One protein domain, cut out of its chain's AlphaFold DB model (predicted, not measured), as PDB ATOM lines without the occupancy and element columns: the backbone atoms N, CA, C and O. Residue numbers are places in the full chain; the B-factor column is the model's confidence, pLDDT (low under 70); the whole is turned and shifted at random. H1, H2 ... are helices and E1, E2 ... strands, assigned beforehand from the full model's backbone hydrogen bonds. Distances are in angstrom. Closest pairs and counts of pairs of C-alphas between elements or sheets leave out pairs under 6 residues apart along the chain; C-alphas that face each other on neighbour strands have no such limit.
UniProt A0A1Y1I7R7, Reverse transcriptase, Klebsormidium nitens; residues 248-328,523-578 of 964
ATOM      1  N   GLU A 248     216.288 216.767 152.417       92.50
ATOM      2  CA  GLU A 248     216.055 217.662 153.562       92.50
ATOM      3  C   GLU A 248     217.030 217.381 154.711       92.50
ATOM      4  O   GLU A 248     217.602 218.304 155.294       92.50
ATOM      5  N   GLN A 249     217.264 216.098 155.002       94.19
ATOM      6  CA  GLN A 249     218.245 215.672 155.994       94.19
ATOM      7  C   GLN A 249     219.669 216.054 155.575       94.19
ATOM      8  O   GLN A 249     220.377 216.660 156.369       94.19
ATOM      9  N   LEU A 250     220.074 215.762 154.336       93.88
ATOM     10  CA  LEU A 250     221.431 216.047 153.856       93.88
ATOM     11  C   LEU A 250     221.725 217.554 153.764       93.88
ATOM     12  O   LEU A 250     222.842 217.980 154.044       93.88
ATOM     13  N   VAL A 251     220.731 218.378 153.413       96.69
ATOM     14  CA  VAL A 251     220.844 219.848 153.440       96.69
ATOM     15  C   VAL A 251     220.987 220.361 154.877       96.69
ATOM     16  O   VAL A 251     221.776 221.275 155.121       96.69
ATOM     17  N   ARG A 252     220.276 219.766 155.845       96.94
ATOM     18  CA  ARG A 252     220.453 220.089 157.269       96.94
ATOM     19  C   ARG A 252     221.846 219.684 157.765       96.94
ATOM     20  O   ARG A 252     222.536 220.523 158.333       96.94
ATOM     21  N   GLU A 253     222.282 218.458 157.482       96.81
ATOM     22  CA  GLU A 253     223.611 217.945 157.851       96.81
ATOM     23  C   GLU A 253     224.748 218.759 157.211       96.81
ATOM     24  O   GLU A 253     225.764 219.004 157.861       96.81
ATOM     25  N   LEU A 254     224.574 219.246 155.971       97.69
ATOM     26  CA  LEU A 254     225.511 220.189 155.356       97.69
ATOM     27  C   LEU A 254     225.571 221.494 156.152       97.69
ATOM     28  O   LEU A 254     226.666 221.941 156.475       97.69
ATOM     29  N   ARG A 255     224.427 222.113 156.472       97.19
ATOM     30  CA  ARG A 255     224.394 223.373 157.237       97.19
ATOM     31  C   ARG A 255     225.052 223.219 158.607       97.19
ATOM     32  O   ARG A 255     225.867 224.058 158.971       97.19
ATOM     33  N   GLU A 256     224.745 222.140 159.324       97.06
ATOM     34  CA  GLU A 256     225.359 221.803 160.615       97.06
ATOM     35  C   GLU A 256     226.883 221.625 160.487       97.06
ATOM     36  O   GLU A 256     227.638 222.193 161.275       97.06
ATOM     37  N   LEU A 257     227.357 220.911 159.459       96.81
ATOM     38  CA  LEU A 257     228.788 220.737 159.197       96.81
ATOM     39  C   LEU A 257     229.485 222.044 158.792       96.81
ATOM     40  O   LEU A 257     230.606 222.287 159.229       96.81
ATOM     41  N   LEU A 258     228.856 222.891 157.973       95.69
ATOM     42  CA  LEU A 258     229.430 224.186 157.600       95.69
ATOM     43  C   LEU A 258     229.540 225.109 158.821       95.69
ATOM     44  O   LEU A 258     230.576 225.745 158.984       95.69
ATOM     45  N   MET A 259     228.548 225.106 159.722       94.31
ATOM     46  CA  MET A 259     228.640 225.804 161.011       94.31
ATOM     47  C   MET A 259     229.747 225.228 161.907       94.31
ATOM     48  O   MET A 259     230.472 226.000 162.525       94.31
ATOM     49  N   GLU A 260     229.927 223.899 161.961       92.56
ATOM     50  CA  GLU A 260     231.047 223.278 162.693       92.56
ATOM     51  C   GLU A 260     232.404 223.726 162.125       92.56
ATOM     52  O   GLU A 260     233.322 224.040 162.880       92.56
ATOM     53  N   ILE A 261     232.532 223.784 160.795       91.19
ATOM     54  CA  ILE A 261     233.761 224.222 160.126       91.19
ATOM     55  C   ILE A 261     234.032 225.711 160.392       91.19
ATOM     56  O   ILE A 261     235.164 226.071 160.701       91.19
ATOM     57  N   GLU A 262     233.006 226.563 160.304       88.94
ATOM     58  CA  GLU A 262     233.103 228.013 160.527       88.94
ATOM     59  C   GLU A 262     233.364 228.379 162.000       88.94
ATOM     60  O   GLU A 262     234.088 229.337 162.268       88.94
ATOM     61  N   ALA A 263     232.830 227.608 162.955       86.69
ATOM     62  CA  ALA A 263     233.153 227.733 164.379       86.69
ATOM     63  C   ALA A 263     234.580 227.249 164.704       86.69
ATOM     64  O   ALA A 263     235.219 227.755 165.628       86.69
ATOM     65  N   GLY A 264     235.084 226.288 163.925       80.00
ATOM     66  CA  GLY A 264     236.396 225.682 164.100       80.00
ATOM     67  C   GLY A 264     236.440 224.586 165.180       80.00
ATOM     68  O   GLY A 264     235.468 224.332 165.897       80.00
ATOM     69  N   PRO A 265     237.579 223.885 165.300       80.69
ATOM     70  CA  PRO A 265     237.712 222.753 166.206       80.69
ATOM     71  C   PRO A 265     238.053 223.163 167.644       80.69
ATOM     72  O   PRO A 265     239.135 223.677 167.926       80.69
ATOM     73  N   GLU A 266     237.196 222.782 168.590       76.25
ATOM     74  CA  GLU A 266     237.574 222.661 170.003       76.25
ATOM     75  C   GLU A 266     238.327 221.338 170.209       76.25
ATOM     76  O   GLU A 266     237.723 220.303 170.506       76.25
ATOM     77  N   ILE A 267     239.644 221.340 169.994       75.69
ATOM     78  CA  ILE A 267     240.481 220.155 170.218       75.69
ATOM     79  C   ILE A 267     240.606 219.870 171.719       75.69
ATOM     80  O   ILE A 267     241.086 220.692 172.496       75.69
ATOM     81  N   SER A 268     240.221 218.658 172.109       77.50
ATOM     82  CA  SER A 268     240.478 218.071 173.424       77.50
ATOM     83  C   SER A 268     240.855 216.594 173.252       77.50
ATOM     84  O   SER A 268     240.465 216.001 172.243       77.50
ATOM     85  N   PRO A 269     241.538 215.953 174.222       77.88
ATOM     86  CA  PRO A 269     241.877 214.526 174.128       77.88
ATOM     87  C   PRO A 269     240.651 213.617 173.949       77.88
ATOM     88  O   PRO A 269     240.736 212.555 173.339       77.88
ATOM     89  N   LEU A 270     239.495 214.050 174.464       74.44
ATOM     90  CA  LEU A 270     238.221 213.344 174.341       74.44
ATOM     91  C   LEU A 270     237.697 213.421 172.894       74.44
ATOM     92  O   LEU A 270     237.428 212.384 172.291       74.44
ATOM     93  N   ARG A 271     237.686 214.623 172.294       83.81
ATOM     94  CA  ARG A 271     237.308 214.827 170.882       83.81
ATOM     95  C   ARG A 271     238.308 214.185 169.910       83.81
ATOM     96  O   ARG A 271     237.905 213.674 168.873       83.81
ATOM     97  N   GLU A 272     239.601 214.154 170.236       87.62
ATOM     98  CA  GLU A 272     240.611 213.425 169.452       87.62
ATOM     99  C   GLU A 272     240.342 211.908 169.451       87.62
ATOM    100  O   GLU A 272     240.442 211.257 168.405       87.62
ATOM    101  N   GLY A 273     239.921 211.352 170.592       89.06
ATOM    102  CA  GLY A 273     239.447 209.970 170.700       89.06
ATOM    103  C   GLY A 273     238.209 209.700 169.838       89.06
ATOM    104  O   GLY A 273     238.188 208.734 169.076       89.06
ATOM    105  N   GLU A 274     237.208 210.583 169.885       91.62
ATOM    106  CA  GLU A 274     236.000 210.492 169.048       91.62
ATOM    107  C   GLU A 274     236.323 210.547 167.545       91.62
ATOM    108  O   GLU A 274     235.846 209.711 166.776       91.62
ATOM    109  N   LEU A 275     237.177 211.485 167.120       93.81
ATOM    110  CA  LEU A 275     237.644 211.603 165.733       93.81
ATOM    111  C   LEU A 275     238.448 210.369 165.293       93.81
ATOM    112  O   LEU A 275     238.313 209.906 164.158       93.81
ATOM    113  N   THR A 276     239.242 209.796 166.199       93.56
ATOM    114  CA  THR A 276     239.996 208.557 165.968       93.56
ATOM    115  C   THR A 276     239.063 207.368 165.723       93.56
ATOM    116  O   THR A 276     239.254 206.632 164.752       93.56
ATOM    117  N   GLU A 277     238.026 207.186 166.545       94.38
ATOM    118  CA  GLU A 277     237.017 206.137 166.329       94.38
ATOM    119  C   GLU A 277     236.145 206.408 165.093       94.38
ATOM    120  O   GLU A 277     235.760 205.473 164.381       94.38
ATOM    121  N   TRP A 278     235.901 207.678 164.753       95.25
ATOM    122  CA  TRP A 278     235.241 208.041 163.501       95.25
ATOM    123  C   TRP A 278     236.063 207.590 162.284       95.25
ATOM    124  O   TRP A 278     235.519 206.926 161.402       95.25
ATOM    125  N   ILE A 279     237.379 207.851 162.246       94.38
ATOM    126  CA  ILE A 279     238.232 207.389 161.134       94.38
ATOM    127  C   ILE A 279     238.341 205.861 161.100       94.38
ATOM    128  O   ILE A 279     238.246 205.276 160.023       94.38
ATOM    129  N   LYS A 280     238.474 205.180 162.246       93.12
ATOM    130  CA  LYS A 280     238.467 203.702 162.285       93.12
ATOM    131  C   LYS A 280     237.171 203.111 161.722       93.12
ATOM    132  O   LYS A 280     237.205 202.064 161.081       93.12
ATOM    133  N   SER A 281     236.041 203.789 161.929       94.56
ATOM    134  CA  SER A 281     234.723 203.376 161.434       94.56
ATOM    135  C   SER A 281     234.337 203.971 160.070       94.56
ATOM    136  O   SER A 281     233.232 203.693 159.596       94.56
ATOM    137  N   VAL A 282     235.227 204.714 159.393       93.81
ATOM    138  CA  VAL A 282     234.940 205.493 158.165       93.81
ATOM    139  C   VAL A 282     234.268 204.693 157.045       93.81
ATOM    140  O   VAL A 282     233.417 205.228 156.340       93.81
ATOM    141  N   VAL A 283     234.571 203.396 156.924       92.19
ATOM    142  CA  VAL A 283     233.953 202.467 155.954       92.19
ATOM    143  C   VAL A 283     232.421 202.428 156.086       92.19
ATOM    144  O   VAL A 283     231.720 202.242 155.101       92.19
ATOM    145  N   THR A 284     231.898 202.649 157.296       91.69
ATOM    146  CA  THR A 284     230.456 202.713 157.607       91.69
ATOM    147  C   THR A 284     229.863 204.126 157.530       91.69
ATOM    148  O   THR A 284     228.668 204.303 157.759       91.69
ATOM    149  N   LYS A 285     230.698 205.142 157.271       92.00
ATOM    150  CA  LYS A 285     230.343 206.573 157.287       92.00
ATOM    151  C   LYS A 285     230.382 207.230 155.908       92.00
ATOM    152  O   LYS A 285     229.850 208.326 155.762       92.00
ATOM    153  N   VAL A 286     231.003 206.587 154.919       93.69
ATOM    154  CA  VAL A 286     231.049 207.050 153.525       93.69
ATOM    155  C   VAL A 286     230.227 206.142 152.615       93.69
ATOM    156  O   VAL A 286     229.933 204.999 152.958       93.69
ATOM    157  N   ASN A 287     229.892 206.638 151.426       89.62
ATOM    158  CA  ASN A 287     229.235 205.846 150.390       89.62
ATOM    159  C   ASN A 287     230.127 204.654 149.967       89.62
ATOM    160  O   ASN A 287     231.271 204.891 149.558       89.62
ATOM    161  N   PRO A 288     229.648 203.394 150.032       88.31
ATOM    162  CA  PRO A 288     230.438 202.235 149.626       88.31
ATOM    163  C   PRO A 288     230.652 202.189 148.105       88.31
ATOM    164  O   PRO A 288     229.832 202.656 147.311       88.31
ATOM    165  N   VAL A 289     231.766 201.594 147.674       86.75
ATOM    166  CA  VAL A 289     232.130 201.485 146.246       86.75
ATOM    167  C   VAL A 289     231.158 200.566 145.495       86.75
ATOM    168  O   VAL A 289     230.858 200.764 144.316       86.75
ATOM    169  N   GLU A 290     230.613 199.590 146.206       86.38
ATOM    170  CA  GLU A 290     229.641 198.603 145.755       86.38
ATOM    171  C   GLU A 290     228.275 199.242 145.456       86.38
ATOM    172  O   GLU A 290     227.525 198.708 144.643       86.38
ATOM    173  N   SER A 291     227.970 200.412 146.034       85.81
ATOM    174  CA  SER A 291     226.778 201.206 145.705       85.81
ATOM    175  C   SER A 291     227.054 202.342 144.715       85.81
ATOM    176  O   SER A 291     226.185 203.191 144.519       85.81
ATOM    177  N   PHE A 292     228.239 202.401 144.090       92.56
ATOM    178  CA  PHE A 292     228.536 203.431 143.091       92.56
ATOM    179  C   PHE A 292     227.552 203.349 141.912       92.56
ATOM    180  O   PHE A 292     227.375 202.278 141.316       92.56
ATOM    181  N   VAL A 293     226.960 204.495 141.564       93.44
ATOM    182  CA  VAL A 293     226.087 204.694 140.400       93.44
ATOM    183  C   VAL A 293     226.476 205.999 139.713       93.44
ATOM    184  O   VAL A 293     226.713 207.009 140.367       93.44
ATOM    185  N   ALA A 294     226.491 206.016 138.386       95.25
ATOM    186  CA  ALA A 294     226.820 207.201 137.613       95.25
ATOM    187  C   ALA A 294     225.974 208.429 138.000       95.25
ATOM    188  O   ALA A 294     224.761 208.347 138.261       95.25
ATOM    189  N   GLY A 295     226.631 209.590 137.993       95.19
ATOM    190  CA  GLY A 295     226.016 210.882 138.281       95.19
ATOM    191  C   GLY A 295     225.879 211.237 139.763       95.19
ATOM    192  O   GLY A 295     225.067 212.110 140.059       95.19
ATOM    193  N   CYS A 296     226.607 210.596 140.689       93.62
ATOM    194  CA  CYS A 296     226.473 210.839 142.136       93.62
ATOM    195  C   CYS A 296     226.450 212.329 142.536       93.62
ATOM    196  O   CYS A 296     225.557 212.720 143.283       93.62
ATOM    197  N   PHE A 297     227.328 213.186 141.996       95.56
ATOM    198  CA  PHE A 297     227.300 214.624 142.323       95.56
ATOM    199  C   PHE A 297     225.983 215.293 141.890       95.56
ATOM    200  O   PHE A 297     225.411 216.087 142.631       95.56
ATOM    201  N   GLY A 298     225.456 214.936 140.713       94.94
ATOM    202  CA  GLY A 298     224.165 215.435 140.220       94.94
ATOM    203  C   GLY A 298     222.961 214.884 140.993       94.94
ATOM    204  O   GLY A 298     221.942 215.558 141.106       94.94
ATOM    205  N   ARG A 299     223.073 213.689 141.588       92.56
ATOM    206  CA  ARG A 299     222.042 213.132 142.486       92.56
ATOM    207  C   ARG A 299     221.946 213.901 143.802       92.56
ATOM    208  O   ARG A 299     220.865 213.982 144.370       92.56
ATOM    209  N   HIS A 300     223.050 214.507 144.231       95.00
ATOM    210  CA  HIS A 300     223.137 215.366 145.410       95.00
ATOM    211  C   HIS A 300     222.939 216.858 145.064       95.00
ATOM    212  O   HIS A 300     223.345 217.731 145.831       95.00
ATOM    213  N   LEU A 301     222.313 217.180 143.920       96.19
ATOM    214  CA  LEU A 301     222.124 218.559 143.451       96.19
ATOM    215  C   LEU A 301     221.571 219.528 144.520       96.19
ATOM    216  O   LEU A 301     222.142 220.608 144.613       96.19
ATOM    217  N   PRO A 302     220.568 219.194 145.363       96.88
ATOM    218  CA  PRO A 302     220.076 220.132 146.381       96.88
ATOM    219  C   PRO A 302     221.138 220.526 147.421       96.88
ATOM    220  O   PRO A 302     221.129 221.644 147.926       96.88
ATOM    221  N   ILE A 303     222.091 219.631 147.705       97.62
ATOM    222  CA  ILE A 303     223.217 219.882 148.610       97.62
ATOM    223  C   ILE A 303     224.220 220.828 147.926       97.62
ATOM    224  O   ILE A 303     224.704 221.770 148.547       97.62
ATOM    225  N   TRP A 304     224.484 220.636 146.628       98.19
ATOM    226  CA  TRP A 304     225.304 221.559 145.831       98.19
ATOM    227  C   TRP A 304     224.646 222.937 145.650       98.19
ATOM    228  O   TRP A 304     225.343 223.950 145.673       98.19
ATOM    229  N   GLU A 305     223.324 222.988 145.473       97.88
ATOM    230  CA  GLU A 305     222.545 224.227 145.388       97.88
ATOM    231  C   GLU A 305     222.602 225.003 146.706       97.88
ATOM    232  O   GLU A 305     222.887 226.196 146.673       97.88
ATOM    233  N   GLU A 306     222.425 224.338 147.852       97.69
ATOM    234  CA  GLU A 306     222.603 224.947 149.177       97.69
ATOM    235  C   GLU A 306     224.041 225.445 149.390       97.69
ATOM    236  O   GLU A 306     224.235 226.583 149.816       97.69
ATOM    237  N   LEU A 307     225.046 224.624 149.065       97.88
ATOM    238  CA  LEU A 307     226.463 224.968 149.213       97.88
ATOM    239  C   LEU A 307     226.850 226.222 148.414       97.88
ATOM    240  O   LEU A 307     227.655 227.031 148.870       97.88
ATOM    241  N   LEU A 308     226.306 226.367 147.203       97.44
ATOM    242  CA  LEU A 308     226.687 227.415 146.254       97.44
ATOM    243  C   LEU A 308     225.666 228.563 146.159       97.44
ATOM    244  O   LEU A 308     225.854 229.447 145.320       97.44
ATOM    245  N   LYS A 309     224.622 228.583 147.002       95.00
ATOM    246  CA  LYS A 309     223.515 229.564 146.949       95.00
ATOM    247  C   LYS A 309     223.988 231.023 147.007       95.00
ATOM    248  O   LYS A 309     223.462 231.865 146.284       95.00
ATOM    249  N   ASP A 310     225.020 231.292 147.808       91.31
ATOM    250  CA  ASP A 310     225.585 232.628 148.038       91.31
ATOM    251  C   ASP A 310     226.768 232.941 147.095       91.31
ATOM    252  O   ASP A 310     227.346 234.029 147.133       91.31
ATOM    253  N   SER A 311     227.152 232.002 146.217       93.44
ATOM    254  CA  SER A 311     228.291 232.190 145.317       93.44
ATOM    255  C   SER A 311     227.946 233.081 144.122       93.44
ATOM    256  O   SER A 311     227.150 232.746 143.241       93.44
ATOM    257  N   THR A 312     228.663 234.196 144.010       91.94
ATOM    258  CA  THR A 312     228.604 235.095 142.849       91.94
ATOM    259  C   THR A 312     229.444 234.614 141.659       91.94
ATOM    260  O   THR A 312     229.365 235.199 140.574       91.94
ATOM    261  N   ARG A 313     230.248 233.549 141.817       94.19
ATOM    262  CA  ARG A 313     231.238 233.115 140.816       94.19
ATOM    263  C   ARG A 313     230.553 232.537 139.562       94.19
ATOM    264  O   ARG A 313     229.705 231.649 139.689       94.19
ATOM    265  N   PRO A 314     230.956 232.932 138.336       95.56
ATOM    266  CA  PRO A 314     230.415 232.346 137.104       95.56
ATOM    267  C   PRO A 314     230.591 230.823 137.027       95.56
ATOM    268  O   PRO A 314     229.704 230.119 136.551       95.56
ATOM    269  N   SER A 315     231.704 230.303 137.554       95.12
ATOM    270  CA  SER A 315     231.994 228.868 137.611       95.12
ATOM    271  C   SER A 315     230.984 228.080 138.446       95.12
ATOM    272  O   SER A 315     230.580 227.004 138.015       95.12
ATOM    273  N   SER A 316     230.501 228.614 139.574       97.25
ATOM    274  CA  SER A 316     229.477 227.948 140.393       97.25
ATOM    275  C   SER A 316     228.160 227.791 139.626       97.25
ATOM    276  O   SER A 316     227.555 226.722 139.646       97.25
ATOM    277  N   LYS A 317     227.751 228.816 138.862       96.88
ATOM    278  CA  LYS A 317     226.559 228.757 137.994       96.88
ATOM    279  C   LYS A 317     226.710 227.705 136.891       96.88
ATOM    280  O   LYS A 317     225.770 226.955 136.626       96.88
ATOM    281  N   THR A 318     227.896 227.613 136.284       96.88
ATOM    282  CA  THR A 318     228.232 226.568 135.303       96.88
ATOM    283  C   THR A 318     228.164 225.171 135.921       96.88
ATOM    284  O   THR A 318     227.499 224.300 135.363       96.88
ATOM    285  N   VAL A 319     228.768 224.967 137.097       97.88
ATOM    286  CA  VAL A 319     228.753 223.683 137.818       97.88
ATOM    287  C   VAL A 319     227.327 223.256 138.169       97.88
ATOM    288  O   VAL A 319     226.933 222.153 137.801       97.88
ATOM    289  N   LEU A 320     226.504 224.128 138.762       98.25
ATOM    290  CA  LEU A 320     225.096 223.810 139.050       98.25
ATOM    291  C   LEU A 320     224.295 223.480 137.780       98.25
ATOM    292  O   LEU A 320     223.457 222.579 137.782       98.25
ATOM    293  N   SER A 321     224.563 224.172 136.667       97.69
ATOM    294  CA  SER A 321     223.936 223.874 135.374       97.69
ATOM    295  C   SER A 321     224.322 222.486 134.846       97.69
ATOM    296  O   SER A 321     223.457 221.755 134.357       97.69
ATOM    297  N   TRP A 322     225.592 222.095 134.981       97.69
ATOM    298  CA  TRP A 322     226.087 220.773 134.592       97.69
ATOM    299  C   TRP A 322     225.585 219.652 135.503       97.69
ATOM    300  O   TRP A 322     225.189 218.608 134.995       97.69
ATOM    301  N   LEU A 323     225.548 219.857 136.821       97.62
ATOM    302  CA  LEU A 323     225.025 218.864 137.762       97.62
ATOM    303  C   LEU A 323     223.522 218.620 137.556       97.62
ATOM    304  O   LEU A 323     223.080 217.476 137.630       97.62
ATOM    305  N   ARG A 324     222.754 219.666 137.214       97.06
ATOM    306  CA  ARG A 324     221.310 219.570 136.945       97.06
ATOM    307  C   ARG A 324     220.966 218.946 135.589       97.06
ATOM    308  O   ARG A 324     220.028 218.164 135.502       97.06
ATOM    309  N   ASN A 325     221.686 219.309 134.525       96.94
ATOM    310  CA  ASN A 325     221.302 218.965 133.145       96.94
ATOM    311  C   ASN A 325     222.234 217.944 132.463       96.94
ATOM    312  O   ASN A 325     221.949 217.487 131.355       96.94
ATOM    313  N   GLY A 326     223.365 217.621 133.088       97.12
ATOM    314  CA  GLY A 326     224.523 217.012 132.440       97.12
ATOM    315  C   GLY A 326     225.347 218.022 131.629       97.12
ATOM    316  O   GLY A 326     224.857 219.071 131.196       97.12
ATOM    317  N   ILE A 327     226.620 217.699 131.398       97.12
ATOM    318  CA  ILE A 327     227.535 218.532 130.608       97.12
ATOM    319  C   ILE A 327     227.183 218.424 129.120       97.12
ATOM    320  O   ILE A 327     226.916 217.336 128.602       97.12
ATOM    321  N   LYS A 328     227.195 219.563 128.427       95.69
ATOM    322  CA  LYS A 328     227.073 219.657 126.967       95.69
ATOM    323  C   LYS A 328     228.481 219.868 126.389       95.69
ATOM    324  O   LYS A 328     229.137 220.787 126.874       95.69
ATOM    325  N   VAL A 523     243.103 222.932 151.664       93.62
ATOM    326  CA  VAL A 523     242.892 221.802 150.751       93.62
ATOM    327  C   VAL A 523     243.610 222.029 149.427       93.62
ATOM    328  O   VAL A 523     243.498 223.103 148.829       93.62
ATOM    329  N   SER A 524     244.290 220.990 148.945       93.19
ATOM    330  CA  SER A 524     244.694 220.821 147.550       93.19
ATOM    331  C   SER A 524     243.793 219.787 146.866       93.19
ATOM    332  O   SER A 524     243.410 218.793 147.483       93.19
ATOM    333  N   SER A 525     243.432 220.031 145.604       89.88
ATOM    334  CA  SER A 525     242.544 219.173 144.811       89.88
ATOM    335  C   SER A 525     243.078 219.013 143.386       89.88
ATOM    336  O   SER A 525     243.099 219.962 142.594       89.88
ATOM    337  N   TYR A 526     243.498 217.790 143.062       89.00
ATOM    338  CA  TYR A 526     244.076 217.391 141.784       89.00
ATOM    339  C   TYR A 526     243.280 216.216 141.204       89.00
ATOM    340  O   TYR A 526     243.499 215.069 141.573       89.00
ATOM    341  N   LEU A 527     242.371 216.486 140.261       87.88
ATOM    342  CA  LEU A 527     241.497 215.458 139.674       87.88
ATOM    343  C   LEU A 527     240.774 214.633 140.763       87.88
ATOM    344  O   LEU A 527     239.881 215.161 141.420       87.88
ATOM    345  N   ASP A 528     241.139 213.355 140.907       89.38
ATOM    346  CA  ASP A 528     240.588 212.410 141.886       89.38
ATOM    347  C   ASP A 528     241.283 212.495 143.250       89.38
ATOM    348  O   ASP A 528     240.687 212.116 144.255       89.38
ATOM    349  N   ASP A 529     242.527 212.975 143.271       92.69
ATOM    350  CA  ASP A 529     243.390 213.068 144.441       92.69
ATOM    351  C   ASP A 529     243.121 214.380 145.211       92.69
ATOM    352  O   ASP A 529     243.040 215.469 144.630       92.69
ATOM    353  N   GLY A 530     243.052 214.316 146.540       95.44
ATOM    354  CA  GLY A 530     243.012 215.499 147.405       95.44
ATOM    355  C   GLY A 530     243.887 215.366 148.649       95.44
ATOM    356  O   GLY A 530     244.171 214.252 149.096       95.44
ATOM    357  N   LEU A 531     244.344 216.501 149.186       97.62
ATOM    358  CA  LEU A 531     245.246 216.574 150.341       97.62
ATOM    359  C   LEU A 531     244.869 217.747 151.256       97.62
ATOM    360  O   LEU A 531     244.651 218.863 150.786       97.62
ATOM    361  N   THR A 532     244.864 217.506 152.567       97.44
ATOM    362  CA  THR A 532     244.802 218.536 153.622       97.44
ATOM    363  C   THR A 532     245.979 218.366 154.582       97.44
ATOM    364  O   THR A 532     246.547 217.275 154.662       97.44
ATOM    365  N   ALA A 533     246.370 219.425 155.294       95.12
ATOM    366  CA  ALA A 533     247.453 219.362 156.270       95.12
ATOM    367  C   ALA A 533     247.307 220.384 157.402       95.12
ATOM    368  O   ALA A 533     246.684 221.433 157.236       95.12
ATOM    369  N   ASN A 534     247.940 220.085 158.536       91.44
ATOM    370  CA  ASN A 534     248.148 221.015 159.642       91.44
ATOM    371  C   ASN A 534     249.462 220.689 160.377       91.44
ATOM    372  O   ASN A 534     249.989 219.583 160.275       91.44
ATOM    373  N   GLN A 535     250.003 221.639 161.139       87.44
ATOM    374  CA  GLN A 535     251.157 221.378 162.002       87.44
ATOM    375  C   GLN A 535     250.805 220.444 163.171       87.44
ATOM    376  O   GLN A 535     251.652 219.656 163.591       87.44
ATOM    377  N   ASP A 536     249.583 220.553 163.692       88.00
ATOM    378  CA  ASP A 536     249.072 219.741 164.793       88.00
ATOM    379  C   ASP A 536     248.349 218.483 164.283       88.00
ATOM    380  O   ASP A 536     247.617 218.518 163.288       88.00
ATOM    381  N   PHE A 537     248.559 217.360 164.976       93.81
ATOM    382  CA  PHE A 537     247.990 216.069 164.596       93.81
ATOM    383  C   PHE A 537     246.461 216.053 164.717       93.81
ATOM    384  O   PHE A 537     245.782 215.642 163.776       93.81
ATOM    385  N   ALA A 538     245.916 216.530 165.838       91.75
ATOM    386  CA  ALA A 538     244.488 216.487 166.126       91.75
ATOM    387  C   ALA A 538     243.702 217.497 165.269       91.75
ATOM    388  O   ALA A 538     242.604 217.184 164.804       91.75
ATOM    389  N   LEU A 539     244.285 218.662 164.958       92.12
ATOM    390  CA  LEU A 539     243.749 219.570 163.938       92.12
ATOM    391  C   LEU A 539     243.743 218.917 162.551       92.12
ATOM    392  O   LEU A 539     242.727 218.978 161.862       92.12
ATOM    393  N   CYS A 540     244.830 218.254 162.136       95.50
ATOM    394  CA  CYS A 540     244.851 217.544 160.854       95.50
ATOM    395  C   CYS A 540     243.819 216.402 160.808       95.50
ATOM    396  O   CYS A 540     243.201 216.182 159.765       95.50
ATOM    397  N   LEU A 541     243.610 215.709 161.933       96.56
ATOM    398  CA  LEU A 541     242.605 214.660 162.112       96.56
ATOM    399  C   LEU A 541     241.176 215.215 161.993       96.56
ATOM    400  O   LEU A 541     240.348 214.640 161.290       96.56
ATOM    401  N   TRP A 542     240.883 216.359 162.619       95.94
ATOM    402  CA  TRP A 542     239.584 217.017 162.474       95.94
ATOM    403  C   TRP A 542     239.342 217.502 161.037       95.94
ATOM    404  O   TRP A 542     238.272 217.245 160.486       95.94
ATOM    405  N   LEU A 543     240.342 218.127 160.399       96.31
ATOM    406  CA  LEU A 543     240.234 218.627 159.023       96.31
ATOM    407  C   LEU A 543     239.854 217.514 158.041       96.31
ATOM    408  O   LEU A 543     238.924 217.685 157.254       96.31
ATOM    409  N   ILE A 544     240.524 216.360 158.098       97.81
ATOM    410  CA  ILE A 544     240.204 215.251 157.192       97.81
ATOM    411  C   ILE A 544     238.831 214.635 157.487       97.81
ATOM    412  O   ILE A 544     238.108 214.328 156.541       97.81
ATOM    413  N   VAL A 545     238.403 214.529 158.752       97.44
ATOM    414  CA  VAL A 545     237.032 214.087 159.082       97.44
ATOM    415  C   VAL A 545     235.986 215.058 158.526       97.44
ATOM    416  O   VAL A 545     235.025 214.622 157.889       97.44
ATOM    417  N   ALA A 546     236.179 216.367 158.711       97.06
ATOM    418  CA  ALA A 546     235.280 217.393 158.190       97.06
ATOM    419  C   ALA A 546     235.203 217.356 156.651       97.06
ATOM    420  O   ALA A 546     234.106 217.357 156.090       97.06
ATOM    421  N   ILE A 547     236.346 217.228 155.968       98.12
ATOM    422  CA  ILE A 547     236.419 217.121 154.503       98.12
ATOM    423  C   ILE A 547     235.746 215.841 153.993       98.12
ATOM    424  O   ILE A 547     234.978 215.903 153.034       98.12
ATOM    425  N   VAL A 548     235.985 214.681 154.616       98.06
ATOM    426  CA  VAL A 548     235.369 213.416 154.180       98.06
ATOM    427  C   VAL A 548     233.852 213.453 154.386       98.06
ATOM    428  O   VAL A 548     233.121 213.044 153.482       98.06
ATOM    429  N   ARG A 549     233.355 214.012 155.501       97.69
ATOM    430  CA  ARG A 549     231.915 214.268 155.709       97.69
ATOM    431  C   ARG A 549     231.353 215.188 154.621       97.69
ATOM    432  O   ARG A 549     230.391 214.819 153.954       97.69
ATOM    433  N   PHE A 550     231.993 216.333 154.389       98.31
ATOM    434  CA  PHE A 550     231.581 217.334 153.400       98.31
ATOM    435  C   PHE A 550     231.483 216.751 151.984       98.31
ATOM    436  O   PHE A 550     230.455 216.868 151.321       98.31
ATOM    437  N   LEU A 551     232.525 216.053 151.535       97.44
ATOM    438  CA  LEU A 551     232.556 215.425 150.215       97.44
ATOM    439  C   LEU A 551     231.539 214.275 150.101       97.44
ATOM    440  O   LEU A 551     230.912 214.132 149.052       97.44
ATOM    441  N   THR A 552     231.311 213.499 151.168       96.06
ATOM    442  CA  THR A 552     230.263 212.458 151.199       96.06
ATOM    443  C   THR A 552     228.870 213.065 151.009       96.06
ATOM    444  O   THR A 552     228.093 212.556 150.199       96.06
ATOM    445  N   LEU A 553     228.571 214.188 151.679       96.69
ATOM    446  CA  LEU A 553     227.309 214.926 151.519       96.69
ATOM    447  C   LEU A 553     227.117 215.457 150.089       96.69
ATOM    448  O   LEU A 553     225.989 215.481 149.599       96.69
ATOM    449  N   LEU A 554     228.199 215.811 149.389       96.44
ATOM    450  CA  LEU A 554     228.182 216.198 147.970       96.44
ATOM    451  C   LEU A 554     228.073 215.012 146.991       96.44
ATOM    452  O   LEU A 554     228.039 215.227 145.777       96.44
ATOM    453  N   GLY A 555     228.002 213.776 147.494       94.69
ATOM    454  CA  GLY A 555     227.879 212.560 146.692       94.69
ATOM    455  C   GLY A 555     229.218 211.961 146.252       94.69
ATOM    456  O   GLY A 555     229.259 211.250 145.253       94.69
ATOM    457  N   ALA A 556     230.326 212.242 146.939       95.19
ATOM    458  CA  ALA A 556     231.590 211.568 146.655       95.19
ATOM    459  C   ALA A 556     231.564 210.090 147.067       95.19
ATOM    460  O   ALA A 556     231.006 209.718 148.104       95.19
ATOM    461  N   VAL A 557     232.237 209.261 146.269       95.25
ATOM    462  CA  VAL A 557     232.553 207.865 146.592       95.25
ATOM    463  C   VAL A 557     234.072 207.707 146.604       95.25
ATOM    464  O   VAL A 557     234.755 208.043 145.636       95.25
ATOM    465  N   PHE A 558     234.619 207.203 147.708       95.56
ATOM    466  CA  PHE A 558     236.065 207.129 147.926       95.56
ATOM    467  C   PHE A 558     236.641 205.767 147.542       95.56
ATOM    468  O   PHE A 558     236.088 204.718 147.865       95.56
ATOM    469  N   SER A 559     237.821 205.763 146.926       93.75
ATOM    470  CA  SER A 559     238.632 204.558 146.770       93.75
ATOM    471  C   SER A 559     239.378 204.282 148.078       93.75
ATOM    472  O   SER A 559     240.591 204.483 148.151       93.75
ATOM    473  N   LEU A 560     238.665 203.818 149.109       93.19
ATOM    474  CA  LEU A 560     239.198 203.611 150.467       93.19
ATOM    475  C   LEU A 560     240.604 202.964 150.527       93.19
ATOM    476  O   LEU A 560     241.443 203.508 151.241       93.19
ATOM    477  N   PRO A 561     240.954 201.917 149.740       91.88
ATOM    478  CA  PRO A 561     242.299 201.319 149.765       91.88
ATOM    479  C   PRO A 561     243.447 202.217 149.267       91.88
ATOM    480  O   PRO A 561     244.606 201.819 149.358       91.88
ATOM    481  N   LYS A 562     243.143 203.387 148.687       91.19
ATOM    482  CA  LYS A 562     244.118 204.409 148.269       91.19
ATOM    483  C   LYS A 562     244.122 205.654 149.165       91.19
ATOM    484  O   LYS A 562     244.995 206.498 149.004       91.19
ATOM    485  N   CYS A 563     243.137 205.807 150.049       95.31
ATOM    486  CA  CYS A 563     243.012 206.996 150.886       95.31
ATOM    487  C   CYS A 563     243.940 206.885 152.102       95.31
ATOM    488  O   CYS A 563     243.942 205.862 152.786       95.31
ATOM    489  N   GLN A 564     244.673 207.951 152.416       96.56
ATOM    490  CA  GLN A 564     245.464 208.072 153.640       96.56
ATOM    491  C   GLN A 564     244.752 209.045 154.584       96.56
ATOM    492  O   GLN A 564     245.215 210.160 154.814       96.56
ATOM    493  N   PHE A 565     243.591 208.640 155.110       96.75
ATOM    494  CA  PHE A 565     242.811 209.489 156.019       96.75
ATOM    495  C   PHE A 565     243.487 209.693 157.379       96.75
ATOM    496  O   PHE A 565     243.272 210.714 158.018       96.75
ATOM    497  N   TRP A 566     244.298 208.738 157.843       96.94
ATOM    498  CA  TRP A 566     245.066 208.921 159.073       96.94
ATOM    499  C   TRP A 566     246.216 209.914 158.828       96.94
ATOM    500  O   TRP A 566     247.003 209.659 157.909       96.94
ATOM    501  N   PRO A 567     246.358 210.999 159.615       97.69
ATOM    502  CA  PRO A 567     247.405 211.987 159.384       97.69
ATOM    503  C   PRO A 567     248.818 211.400 159.506       97.69
ATOM    504  O   PRO A 567     249.135 210.679 160.454       97.69
ATOM    505  N   VAL A 568     249.686 211.728 158.549       98.06
ATOM    506  CA  VAL A 568     251.072 211.241 158.460       98.06
ATOM    507  C   VAL A 568     252.057 212.373 158.172       98.06
ATOM    508  O   VAL A 568     251.698 213.406 157.620       98.06
ATOM    509  N   GLN A 569     253.327 212.157 158.519       97.69
ATOM    510  CA  GLN A 569     254.455 213.033 158.159       97.69
ATOM    511  C   GLN A 569     255.248 212.508 156.946       97.69
ATOM    512  O   GLN A 569     256.178 213.150 156.457       97.69
ATOM    513  N   THR A 570     254.911 211.313 156.454       97.56
ATOM    514  CA  THR A 570     255.513 210.711 155.260       97.56
ATOM    515  C   THR A 570     254.469 209.873 154.532       97.56
ATOM    516  O   THR A 570     253.856 208.998 155.139       97.56
ATOM    517  N   GLY A 571     254.260 210.128 153.241       95.56
ATOM    518  CA  GLY A 571     253.195 209.486 152.460       95.56
ATOM    519  C   GLY A 571     253.213 209.877 150.981       95.56
ATOM    520  O   GLY A 571     253.908 210.818 150.594       95.56
ATOM    521  N   ASP A 572     252.474 209.139 150.151       93.44
ATOM    522  CA  ASP A 572     252.411 209.364 148.703       93.44
ATOM    523  C   ASP A 572     251.421 210.489 148.325       93.44
ATOM    524  O   ASP A 572     250.289 210.537 148.804       93.44
ATOM    525  N   TRP A 573     251.835 211.362 147.404       93.81
ATOM    526  CA  TRP A 573     251.033 212.417 146.776       93.81
ATOM    527  C   TRP A 573     251.510 212.652 145.331       93.81
ATOM    528  O   TRP A 573     252.707 212.802 145.076       93.81
ATOM    529  N   LEU A 574     250.595 212.641 144.354       89.00
ATOM    530  CA  LEU A 574     250.879 212.836 142.913       89.00
ATOM    531  C   LEU A 574     252.027 211.964 142.345       89.00
ATOM    532  O   LEU A 574     252.748 212.349 141.417       89.00
ATOM    533  N   GLY A 575     252.215 210.762 142.900       86.50
ATOM    534  CA  GLY A 575     253.285 209.837 142.513       86.50
ATOM    535  C   GLY A 575     254.681 210.214 143.031       86.50
ATOM    536  O   GLY A 575     255.681 209.835 142.414       86.50
ATOM    537  N   PHE A 576     254.752 210.960 144.131       95.38
ATOM    538  CA  PHE A 576     255.955 211.271 144.903       95.38
ATOM    539  C   PHE A 576     255.686 211.011 146.386       95.38
ATOM    540  O   PHE A 576     254.550 211.126 146.826       95.38
ATOM    541  N   VAL A 577     256.725 210.723 147.163       97.06
ATOM    542  CA  VAL A 577     256.641 210.732 148.626       97.06
ATOM    543  C   VAL A 577     256.882 212.161 149.100       97.06
ATOM    544  O   VAL A 577     257.905 212.765 148.763       97.06
ATOM    545  N   VAL A 578     255.949 212.689 149.883       97.62
ATOM    546  CA  VAL A 578     256.110 213.919 150.659       97.62
ATOM    547  C   VAL A 578     256.680 213.521 152.013       97.62
ATOM    548  O   VAL A 578     256.113 212.661 152.680       97.62
TER     549      VAL A 578
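This is residues 248 to 328 and 523 to 578 of the 964 residues of the protein "Reverse transcriptase" of Klebsormidium nitens (UniProt A0A1Y1I7R7). One long helix, H6, runs through the middle, with H1 packed on residues 546 to 553 of it, H2 on residues 538 to 545, and strands E2 and E3 also near it. Beyond H1 a small group of helices, H3, H4 and H5, makes one end, and the strand hairpin E4 and E5 lies at another edge, far from that group. The printed part has 137 residues with six named helices and five named strands, in the order H1 H2 H3 H4 H5 E1 E2 H6 E3 E4 E5; E1 and E2, and E4 and E5, form two antiparallel sheets of two strands. The class is mixed, helices and strands, and the whole is compact, with a radius of gyration of the C-alphas of 15.9 A and a rounded outline spanning 45 by 35 by 30 A.

H1, residues 248 to 263, is 22.6 A long from its first C-alpha at (216.055, 217.662, 153.562). H2 is residues 269 to 280, 16.4 A; H3 is 296 to 299, H4 301 to 308, and H5 314 to 325, 16.7 A. After the cut come E1, residues 524 to 526, and E2, 529 to 534, 17.8 A. H6, residues 537 to 553, is 24.5 A long and begins at C-alpha (247.990, 216.069, 164.596). E3 is residues 564 to 568, E4 570 to 573, and E5 576 to 578, ending at C-alpha (256.110, 213.919, 150.659).

H6 touches H1 at a shallow tilt of 25 degrees, opposite ways, closest at the C-alphas of Leu 250 and Leu 553, 6.4 A. H6 touches H2 at a steep tilt of 47 degrees, the same way, closest at C-alphas 272 and 538, 6.0 A. The closest C-alphas of E2 and H6, 534 and 540, are 4.9 A apart; those of H6 and E3, 541 and 567, 6.1 A. Residues 250 to 254 of H1 touch H4, closest at C-alphas 251 and 303, 5.4 A. H4 and H5 form a helical hairpin, a shallow tilt of 7 degrees, closest at C-alphas 301 and 323, 6.4 A. H3 touches residues 322 to 324 of H5, with C-alphas 298 and 323 closest at 4.3 A. Helix packing is mostly aligned: of the four pairs H1 and H4, H1 and H6, H2 and H6, and H4 and H5, 3 are at a shallow tilt. In the hairpin E1 and E2, N 524 and O 531 are within hydrogen-bond range at 2.8 A; in the hairpin E4 and E5, N 573 and O 576 at 2.8 A. In H1, H2, H4, H5 and H6 every O i to N i+4 pair is within hydrogen-bond range; H3 is too short for one.

The C-alphas farthest apart, of Pro 269 and Lys 328, are 49.7 A apart. Residues 329 to 522 are not printed, and C-alphas 328 and 523 are 28.6 A apart across the cut. The link H2 to H3, residues 281 to 295, is long; residues 310 to 315, of which 314 and 315 belong to H5, stand free. No printed residue is under 70 in pLDDT.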